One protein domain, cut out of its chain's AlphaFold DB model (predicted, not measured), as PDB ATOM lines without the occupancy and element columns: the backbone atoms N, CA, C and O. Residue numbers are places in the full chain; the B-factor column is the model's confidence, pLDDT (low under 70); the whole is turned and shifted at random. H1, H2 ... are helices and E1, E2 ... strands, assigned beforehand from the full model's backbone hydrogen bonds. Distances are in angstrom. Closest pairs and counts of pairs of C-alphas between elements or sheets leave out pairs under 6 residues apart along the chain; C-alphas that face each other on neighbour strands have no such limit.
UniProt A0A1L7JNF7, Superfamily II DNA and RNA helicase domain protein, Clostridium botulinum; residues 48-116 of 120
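Overview. This is residues 48 to 116 of the 120 residues of the protein "Superfamily II DNA and RNA helicase domain protein" of Clostridium botulinum (UniProt A0A1L7JNF7). Three short helices, H1, H2 and H3, cross one another in a cluster, and beyond H3 a small hairpin of two strands, E1 and E2, has the short helix H4 packed on E1. The cluster and the hairpin with H4 follow each other along the longest axis of an elongated outline, 38 by 24 by 17 A. The 69 printed residues hold H1, H2, H3, E1, E2 and H4 in that order, mostly helix, with an antiparallel sheet E1 - E2. The whole is compact, with a radius of gyration of the C-alphas of 12.1 A.

Arrangement. Start at H1, residues 58 to 69, which touches H2, residues 74 to 81, at a steep tilt of 55 degrees, opposite ways; the closest C-alphas, of Ala 61 and Ile 77, are 5.3 A apart. H3, residues 85 to 92, touches H2 about perpendicular, at 83 degrees, with the C-alphas of Ala 78 and Glu 85 closest at 5.3 A. H1 touches H3 with residues 58 to 59 alone, about perpendicular at 77 degrees; the C-alphas of Ile 58 and Val 88 are closest, at 6.5 A. Next look at the hairpin of E1, residues 97 to 100, and E2, residues 105 to 108, antiparallel at 140 degrees, where N 98 and O 107 are within hydrogen-bond range at 2.9 A. H4, residues 109 to 114, touches no helix; its closest C-alpha to E1 is that of Glu 109, 5.7 A from that of Ile 97. In H1, H2, H3 and H4 every O i to N i+4 pair is within hydrogen-bond range.

Along the chain. Find C-alpha 58 at (231.696, 266.626, 263.515); from there H1 runs 16.2 A to C-alpha 69. H2 spans 10.5 A, H3 10.3 A, E1 9.4 A and E2 10.0 A. H4 runs 8.3 A to C-alpha 114 at (254.693, 268.236, 257.803).

Size, cuts and confidence. The C-alphas farthest apart, of Leu 48 and Ala 102, are 40.9 A apart. The printed part has no cut, and the five links between its elements are tight. Look for pLDDT under 70 at residues 48 to 56, 68 to 71, 94, 110 to 111 and 113 to 116.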
ATOM      1  N   LEU A  48     233.722 246.271 272.058       45.81
ATOM      2  CA  LEU A  48     233.756 246.071 270.618       45.81
ATOM      3  C   LEU A  48     234.262 247.395 270.034       45.81
ATOM      4  O   LEU A  48     233.781 248.438 270.500       45.81
ATOM      5  N   PRO A  49     235.205 247.398 269.075       46.53
ATOM      6  CA  PRO A  49     235.466 248.600 268.310       46.53
ATOM      7  C   PRO A  49     234.118 248.953 267.702       46.53
ATOM      8  O   PRO A  49     233.629 248.269 266.802       46.53
ATOM      9  N   LYS A  50     233.430 249.921 268.315       48.84
ATOM     10  CA  LYS A  50     232.191 250.447 267.785       48.84
ATOM     11  C   LYS A  50     232.639 250.993 266.452       48.84
ATOM     12  O   LYS A  50     233.322 252.006 266.406       48.84
ATOM     13  N   ILE A  51     232.325 250.273 265.388       48.38
ATOM     14  CA  ILE A  51     232.283 250.846 264.059       48.38
ATOM     15  C   ILE A  51     231.216 251.914 264.231       48.38
ATOM     16  O   ILE A  51     230.033 251.592 264.358       48.38
ATOM     17  N   VAL A  52     231.648 253.146 264.479       53.56
ATOM     18  CA  VAL A  52     230.747 254.227 264.858       53.56
ATOM     19  C   VAL A  52     229.967 254.532 263.590       53.56
ATOM     20  O   VAL A  52     230.455 255.160 262.656       53.56
ATOM     21  N   THR A  53     228.781 253.942 263.500       56.62
ATOM     22  CA  THR A  53     227.895 254.034 262.337       56.62
ATOM     23  C   THR A  53     227.258 255.414 262.228       56.62
ATOM     24  O   THR A  53     226.790 255.783 261.155       56.62
ATOM     25  N   LYS A  54     227.280 256.183 263.321       54.72
ATOM     26  CA  LYS A  54     226.956 257.605 263.394       54.72
ATOM     27  C   LYS A  54     227.908 258.279 264.368       54.72
ATOM     28  O   LYS A  54     228.224 257.696 265.403       54.72
ATOM     29  N   ALA A  55     228.339 259.480 264.024       64.00
ATOM     30  CA  ALA A  55     229.023 260.368 264.948       64.00
ATOM     31  C   ALA A  55     228.010 261.389 265.468       64.00
ATOM     32  O   ALA A  55     227.236 261.933 264.675       64.00
ATOM     33  N   ASP A  56     228.017 261.653 266.771       65.12
ATOM     34  CA  ASP A  56     227.119 262.649 267.362       65.12
ATOM     35  C   ASP A  56     227.659 264.073 267.141       65.12
ATOM     36  O   ASP A  56     226.910 265.049 267.187       65.12
ATOM     37  N   SER A  57     228.960 264.204 266.847       75.69
ATOM     38  CA  SER A  57     229.632 265.472 266.547       75.69
ATOM     39  C   SER A  57     230.567 265.381 265.338       75.69
ATOM     40  O   SER A  57     231.116 264.328 265.019       75.69
ATOM     41  N   ILE A  58     230.794 266.522 264.677       77.88
ATOM     42  CA  ILE A  58     231.696 266.626 263.515       77.88
ATOM     43  C   ILE A  58     233.143 266.260 263.904       77.88
ATOM     44  O   ILE A  58     233.842 265.605 263.133       77.88
ATOM     45  N   GLU A  59     233.572 266.616 265.119       76.94
ATOM     46  CA  GLU A  59     234.899 266.278 265.657       76.94
ATOM     47  C   GLU A  59     235.067 264.760 265.817       76.94
ATOM     48  O   GLU A  59     236.074 264.197 265.396       76.94
ATOM     49  N   GLU A  60     234.053 264.066 266.342       77.44
ATOM     50  CA  GLU A  60     234.071 262.602 266.434       77.44
ATOM     51  C   GLU A  60     234.158 261.964 265.046       77.44
ATOM     52  O   GLU A  60     235.003 261.100 264.823       77.44
ATOM     53  N   ALA A  61     233.341 262.421 264.089       79.06
ATOM     54  CA  ALA A  61     233.373 261.926 262.712       79.06
ATOM     55  C   ALA A  61     234.759 262.091 262.064       79.06
ATOM     56  O   ALA A  61     235.209 261.208 261.326       79.06
ATOM     57  N   TYR A  62     235.442 263.198 262.367       78.94
ATOM     58  CA  TYR A  62     236.818 263.446 261.954       78.94
ATOM     59  C   TYR A  62     237.785 262.422 262.561       78.94
ATOM     60  O   TYR A  62     238.483 261.748 261.807       78.94
ATOM     61  N   TYR A  63     237.786 262.229 263.885       78.25
ATOM     62  CA  TYR A  63     238.681 261.260 264.536       78.25
ATOM     63  C   TYR A  63     238.422 259.821 264.085       78.25
ATOM     64  O   TYR A  63     239.366 259.049 263.926       78.25
ATOM     65  N   ILE A  64     237.163 259.465 263.823       76.12
ATOM     66  CA  ILE A  64     236.789 258.155 263.276       76.12
ATOM     67  C   ILE A  64     237.365 257.984 261.875       76.12
ATOM     68  O   ILE A  64     237.992 256.971 261.586       76.12
ATOM     69  N   THR A  65     237.189 258.980 261.008       78.00
ATOM     70  CA  THR A  65     237.695 258.928 259.630       78.00
ATOM     71  C   THR A  65     239.222 258.885 259.601       78.00
ATOM     72  O   THR A  65     239.803 258.111 258.840       78.00
ATOM     73  N   LEU A  66     239.870 259.663 260.469       76.94
ATOM     74  CA  LEU A  66     241.319 259.671 260.626       76.94
ATOM     75  C   LEU A  66     241.828 258.331 261.174       76.94
ATOM     76  O   LEU A  66     242.810 257.807 260.664       76.94
ATOM     77  N   GLY A  67     241.138 257.729 262.144       71.06
ATOM     78  CA  GLY A  67     241.473 256.405 262.673       71.06
ATOM     79  C   GLY A  67     241.227 255.260 261.681       71.06
ATOM     80  O   GLY A  67     241.995 254.302 261.658       71.06
ATOM     81  N   GLU A  68     240.190 255.352 260.842       69.50
ATOM     82  CA  GLU A  68     239.859 254.329 259.836       69.50
ATOM     83  C   GLU A  68     240.759 254.404 258.598       69.50
ATOM     84  O   GLU A  68     241.252 253.380 258.125       69.50
ATOM     85  N   LYS A  69     240.929 255.600 258.023       68.25
ATOM     86  CA  LYS A  69     241.614 255.788 256.734       68.25
ATOM     87  C   LYS A  69     243.011 256.390 256.858       68.25
ATOM     88  O   LYS A  69     243.733 256.383 255.863       68.25
ATOM     89  N   GLY A  70     243.380 256.939 258.016       68.00
ATOM     90  CA  GLY A  70     244.651 257.646 258.205       68.00
ATOM     91  C   GLY A  70     244.765 258.945 257.405       68.00
ATOM     92  O   GLY A  70     245.861 259.473 257.273       68.00
ATOM     93  N   LYS A  71     243.665 259.433 256.818       69.75
ATOM     94  CA  LYS A  71     243.643 260.615 255.950       69.75
ATOM     95  C   LYS A  71     242.321 261.358 256.044       69.75
ATOM     96  O   LYS A  71     241.294 260.771 256.395       69.75
ATOM     97  N   LEU A  72     242.352 262.629 255.662       74.38
ATOM     98  CA  LEU A  72     241.173 263.477 255.603       74.38
ATOM     99  C   LEU A  72     240.260 263.062 254.440       74.38
ATOM    100  O   LEU A  72     240.678 263.025 253.285       74.38
ATOM    101  N   ASP A  73     239.008 262.728 254.751       79.44
ATOM    102  CA  ASP A  73     237.992 262.356 253.762       79.44
ATOM    103  C   ASP A  73     236.649 262.987 254.146       79.44
ATOM    104  O   ASP A  73     235.893 262.459 254.966       79.44
ATOM    105  N   PHE A  74     236.353 264.145 253.556       79.19
ATOM    106  CA  PHE A  74     235.126 264.895 253.838       79.19
ATOM    107  C   PHE A  74     233.861 264.141 253.465       79.19
ATOM    108  O   PHE A  74     232.859 264.273 254.160       79.19
ATOM    109  N   SER A  75     233.913 263.321 252.417       79.38
ATOM    110  CA  SER A  75     232.761 262.545 251.969       79.38
ATOM    111  C   SER A  75     232.380 261.492 253.011       79.38
ATOM    112  O   SER A  75     231.202 261.298 253.335       79.38
ATOM    113  N   ARG A  76     233.389 260.863 253.632       79.44
ATOM    114  CA  ARG A  76     233.189 259.933 254.753       79.44
ATOM    115  C   ARG A  76     232.655 260.642 255.995       79.44
ATOM    116  O   ARG A  76     231.713 260.133 256.604       79.44
ATOM    117  N   ILE A  77     233.215 261.801 256.346       80.19
ATOM    118  CA  ILE A  77     232.776 262.590 257.507       80.19
ATOM    119  C   ILE A  77     231.325 263.047 257.305       80.19
ATOM    120  O   ILE A  77     230.485 262.786 258.160       80.19
ATOM    121  N   ALA A  78     230.990 263.624 256.150       80.31
ATOM    122  CA  ALA A  78     229.630 264.026 255.786       80.31
ATOM    123  C   ALA A  78     228.633 262.859 255.878       80.31
ATOM    124  O   ALA A  78     227.531 263.030 256.404       80.31
ATOM    125  N   SER A  79     229.050 261.659 255.463       79.62
ATOM    126  CA  SER A  79     228.247 260.436 255.591       79.62
ATOM    127  C   SER A  79     228.003 260.014 257.048       79.62
ATOM    128  O   SER A  79     226.977 259.403 257.331       79.62
ATOM    129  N   LEU A  80     228.918 260.322 257.976       77.06
ATOM    130  CA  LEU A  80     228.791 259.989 259.404       77.06
ATOM    131  C   LEU A  80     227.878 260.950 260.173       77.06
ATOM    132  O   LEU A  80     227.181 260.511 261.087       77.06
ATOM    133  N   VAL A  81     227.888 262.236 259.813       77.25
ATOM    134  CA  VAL A  81     227.070 263.288 260.452       77.25
ATOM    135  C   VAL A  81     225.773 263.598 259.693       77.25
ATOM    136  O   VAL A  81     224.993 264.435 260.144       77.25
ATOM    137  N   SER A  82     225.522 262.943 258.551       75.50
ATOM    138  CA  SER A  82     224.393 263.230 257.645       75.50
ATOM    139  C   SER A  82     224.246 264.725 257.320       75.50
ATOM    140  O   SER A  82     223.135 265.245 257.200       75.50
ATOM    141  N   LYS A  83     225.376 265.428 257.213       76.12
ATOM    142  CA  LYS A  83     225.473 266.868 256.943       76.12
ATOM    143  C   LYS A  83     226.157 267.110 255.606       76.12
ATOM    144  O   LYS A  83     226.769 266.209 255.039       76.12
ATOM    145  N   SER A  84     226.059 268.335 255.100       80.88
ATOM    146  CA  SER A  84     226.782 268.717 253.888       80.88
ATOM    147  C   SER A  84     228.293 268.795 254.146       80.88
ATOM    148  O   SER A  84     228.725 269.239 255.209       80.88
ATOM    149  N   GLU A  85     229.107 268.417 253.153       79.44
ATOM    150  CA  GLU A  85     230.574 268.541 253.229       79.44
ATOM    151  C   GLU A  85     230.999 269.980 253.544       79.44
ATOM    152  O   GLU A  85     231.930 270.198 254.308       79.44
ATOM    153  N   LYS A  86     230.264 270.975 253.028       79.25
ATOM    154  CA  LYS A  86     230.539 272.391 253.276       79.25
ATOM    155  C   LYS A  86     230.363 272.784 254.744       79.25
ATOM    156  O   LYS A  86     231.227 273.469 255.271       79.25
ATOM    157  N   GLU A  87     229.285 272.357 255.405       78.62
ATOM    158  CA  GLU A  87     229.097 272.610 256.846       78.62
ATOM    159  C   GLU A  87     230.148 271.890 257.693       78.62
ATOM    160  O   GLU A  87     230.601 272.414 258.708       78.62
ATOM    161  N   VAL A  88     230.531 270.683 257.277       80.00
ATOM    162  CA  VAL A  88     231.583 269.904 257.932       80.00
ATOM    163  C   VAL A  88     232.925 270.622 257.824       80.00
ATOM    164  O   VAL A  88     233.610 270.779 258.830       80.00
ATOM    165  N   ILE A  89     233.284 271.085 256.625       80.94
ATOM    166  CA  ILE A  89     234.511 271.840 256.376       80.94
ATOM    167  C   ILE A  89     234.490 273.144 257.163       80.94
ATOM    168  O   ILE A  89     235.458 273.415 257.851       80.94
ATOM    169  N   ASP A  90     233.406 273.918 257.120       81.88
ATOM    170  CA  ASP A  90     233.306 275.201 257.830       81.88
ATOM    171  C   ASP A  90     233.481 275.042 259.348       81.88
ATOM    172  O   ASP A  90     234.159 275.840 259.986       81.88
ATOM    173  N   TYR A  91     232.948 273.956 259.917       80.56
ATOM    174  CA  TYR A  91     233.101 273.641 261.336       80.56
ATOM    175  C   TYR A  91     234.508 273.145 261.707       80.56
ATOM    176  O   TYR A  91     235.017 273.455 262.786       80.56
ATOM    177  N   LEU A  92     235.118 272.317 260.852       76.56
ATOM    178  CA  LEU A  92     236.459 271.766 261.078       76.56
ATOM    179  C   LEU A  92     237.562 272.793 260.788       76.56
ATOM    180  O   LEU A  92     238.638 272.733 261.397       76.56
ATOM    181  N   ASN A  93     237.302 273.706 259.850       76.31
ATOM    182  CA  ASN A  93     238.200 274.765 259.415       76.31
ATOM    183  C   ASN A  93     238.532 275.680 260.596       76.31
ATOM    184  O   ASN A  93     237.648 276.225 261.254       76.31
ATOM    185  N   GLY A  94     239.825 275.834 260.873       66.62
ATOM    186  CA  GLY A  94     240.320 276.647 261.986       66.62
ATOM    187  C   GLY A  94     240.400 275.921 263.332       66.62
ATOM    188  O   GLY A  94     240.833 276.531 264.308       66.62
ATOM    189  N   LYS A  95     240.026 274.634 263.397       72.00
ATOM    190  CA  LYS A  95     240.242 273.774 264.575       72.00
ATOM    191  C   LYS A  95     241.179 272.600 264.300       72.00
ATOM    192  O   LYS A  95     242.097 272.381 265.074       72.00
ATOM    193  N   LEU A  96     240.892 271.818 263.255       71.31
ATOM    194  CA  LEU A  96     241.534 270.513 263.006       71.31
ATOM    195  C   LEU A  96     242.041 270.347 261.568       71.31
ATOM    196  O   LEU A  96     242.903 269.507 261.307       71.31
ATOM    197  N   ILE A  97     241.498 271.132 260.636       79.56
ATOM    198  CA  ILE A  97     241.920 271.157 259.235       79.56
ATOM    199  C   ILE A  97     242.321 272.576 258.856       79.56
ATOM    200  O   ILE A  97     241.730 273.555 259.329       79.56
ATOM    201  N   PHE A  98     243.289 272.670 257.957       76.94
ATOM    202  CA  PHE A  98     243.787 273.921 257.416       76.94
ATOM    203  C   PHE A  98     243.705 273.875 255.895       76.94
ATOM    204  O   PHE A  98     243.993 272.858 255.264       76.94
ATOM    205  N   PHE A  99     243.267 274.982 255.301       79.88
ATOM    206  CA  PHE A  99     243.294 275.122 253.854       79.88
ATOM    207  C   PHE A  99     244.716 275.449 253.418       79.88
ATOM    208  O   PHE A  99     245.263 276.474 253.826       79.88
ATOM    209  N   ASN A 100     245.299 274.602 252.575       77.19
ATOM    210  CA  ASN A 100     246.599 274.861 251.991       77.19
ATOM    211  C   ASN A 100     246.434 275.639 250.673       77.19
ATOM    212  O   ASN A 100     245.978 275.075 249.676       77.19
ATOM    213  N   PRO A 101     246.827 276.927 250.615       75.44
ATOM    214  CA  PRO A 101     246.704 277.723 249.397       75.44
ATOM    215  C   PRO A 101     247.677 277.292 248.287       75.44
ATOM    216  O   PRO A 101     247.523 277.734 247.154       75.44
ATOM    217  N   ALA A 102     248.683 276.460 248.582       75.62
ATOM    218  CA  ALA A 102     249.634 275.968 247.587       75.62
ATOM    219  C   ALA A 102     249.115 274.739 246.823       75.62
ATOM    220  O   ALA A 102     249.441 274.571 245.649       75.62
ATOM    221  N   THR A 103     248.330 273.881 247.481       75.06
ATOM    222  CA  THR A 103     247.726 272.679 246.879       75.06
ATOM    223  C   THR A 103     246.240 272.862 246.565       75.06
ATOM    224  O   THR A 103     245.655 272.001 245.912       75.06
ATOM    225  N   GLU A 104     245.638 273.972 247.012       77.69
ATOM    226  CA  GLU A 104     244.192 274.245 246.985       77.69
ATOM    227  C   GLU A 104     243.362 273.119 247.626       77.69
ATOM    228  O   GLU A 104     242.205 272.880 247.274       77.69
ATOM    229  N   GLN A 105     243.963 272.409 248.580       76.69
ATOM    230  CA  GLN A 105     243.362 271.277 249.267       76.69
ATOM    231  C   GLN A 105     243.329 271.522 250.768       76.69
ATOM    232  O   GLN A 105     244.115 272.277 251.337       76.69
ATOM    233  N   TRP A 106     242.368 270.874 251.412       79.25
ATOM    234  CA  TRP A 106     242.302 270.852 252.858       79.25
ATOM    235  C   TRP A 106     243.193 269.739 253.382       79.25
ATOM    236  O   TRP A 106     243.066 268.587 252.964       79.25
ATOM    237  N   GLU A 107     244.055 270.094 254.318       78.12
ATOM    238  CA  GLU A 107     245.006 269.195 254.955       78.12
ATOM    239  C   GLU A 107     244.734 269.176 256.462       78.12
ATOM    240  O   GLU A 107     244.152 270.108 257.027       78.12
ATOM    241  N   THR A 108     245.100 268.080 257.126       77.88
ATOM    242  CA  THR A 108     245.101 268.047 258.593       77.88
ATOM    243  C   THR A 108     246.207 268.962 259.113       77.88
ATOM    244  O   THR A 108     247.137 269.290 258.381       77.88
ATOM    245  N   GLU A 109     246.136 269.365 260.379       73.00
ATOM    246  CA  GLU A 109     247.225 270.121 261.014       73.00
ATOM    247  C   GLU A 109     248.592 269.439 260.839       73.00
ATOM    248  O   GLU A 109     249.577 270.091 260.497       73.00
ATOM    249  N   ASP A 110     248.629 268.116 261.002       67.38
ATOM    250  CA  ASP A 110     249.848 267.317 260.887       67.38
ATOM    251  C   ASP A 110     250.401 267.315 259.449       67.38
ATOM    252  O   ASP A 110     251.596 267.524 259.245       67.38
ATOM    253  N   ASP A 111     249.543 267.168 258.432       68.50
ATOM    254  CA  ASP A 111     249.963 267.229 257.023       68.50
ATOM    255  C   ASP A 111     250.379 268.650 256.613       68.50
ATOM    256  O   ASP A 111     251.422 268.838 255.982       68.50
ATOM    257  N   TYR A 112     249.625 269.660 257.048       70.06
ATOM    258  CA  TYR A 112     249.908 271.065 256.765       70.06
ATOM    259  C   TYR A 112     251.245 271.516 257.382       70.06
ATOM    260  O   TYR A 112     252.015 272.246 256.751       70.06
ATOM    261  N   LEU A 113     251.569 271.048 258.594       65.81
ATOM    262  CA  LEU A 113     252.855 271.307 259.250       65.81
ATOM    263  C   LEU A 113     253.983 270.412 258.716       65.81
ATOM    264  O   LEU A 113     255.135 270.853 258.637       65.81
ATOM    265  N   SER A 114     253.685 269.171 258.319       60.41
ATOM    266  CA  SER A 114     254.693 268.236 257.803       60.41
ATOM    267  C   SER A 114     255.105 268.517 256.353       60.41
ATOM    268  O   SER A 114     256.206 268.130 255.943       60.41
ATOM    269  N   GLY A 115     254.302 269.278 255.601       55.81
ATOM    270  CA  GLY A 115     254.608 269.725 254.239       55.81
ATOM    271  C   GLY A 115     255.945 270.468 254.092       55.81
ATOM    272  O   GLY A 115     256.515 270.493 253.001       55.81
ATOM    273  N   ASN A 116     256.504 271.002 255.187       52.12
ATOM    274  CA  ASN A 116     257.771 271.737 255.179       52.12
ATOM    275  C   ASN A 116     258.995 270.977 255.729       52.12
ATOM    276  O   ASN A 116     260.099 271.509 255.650       52.12
TER     277      ASN A 116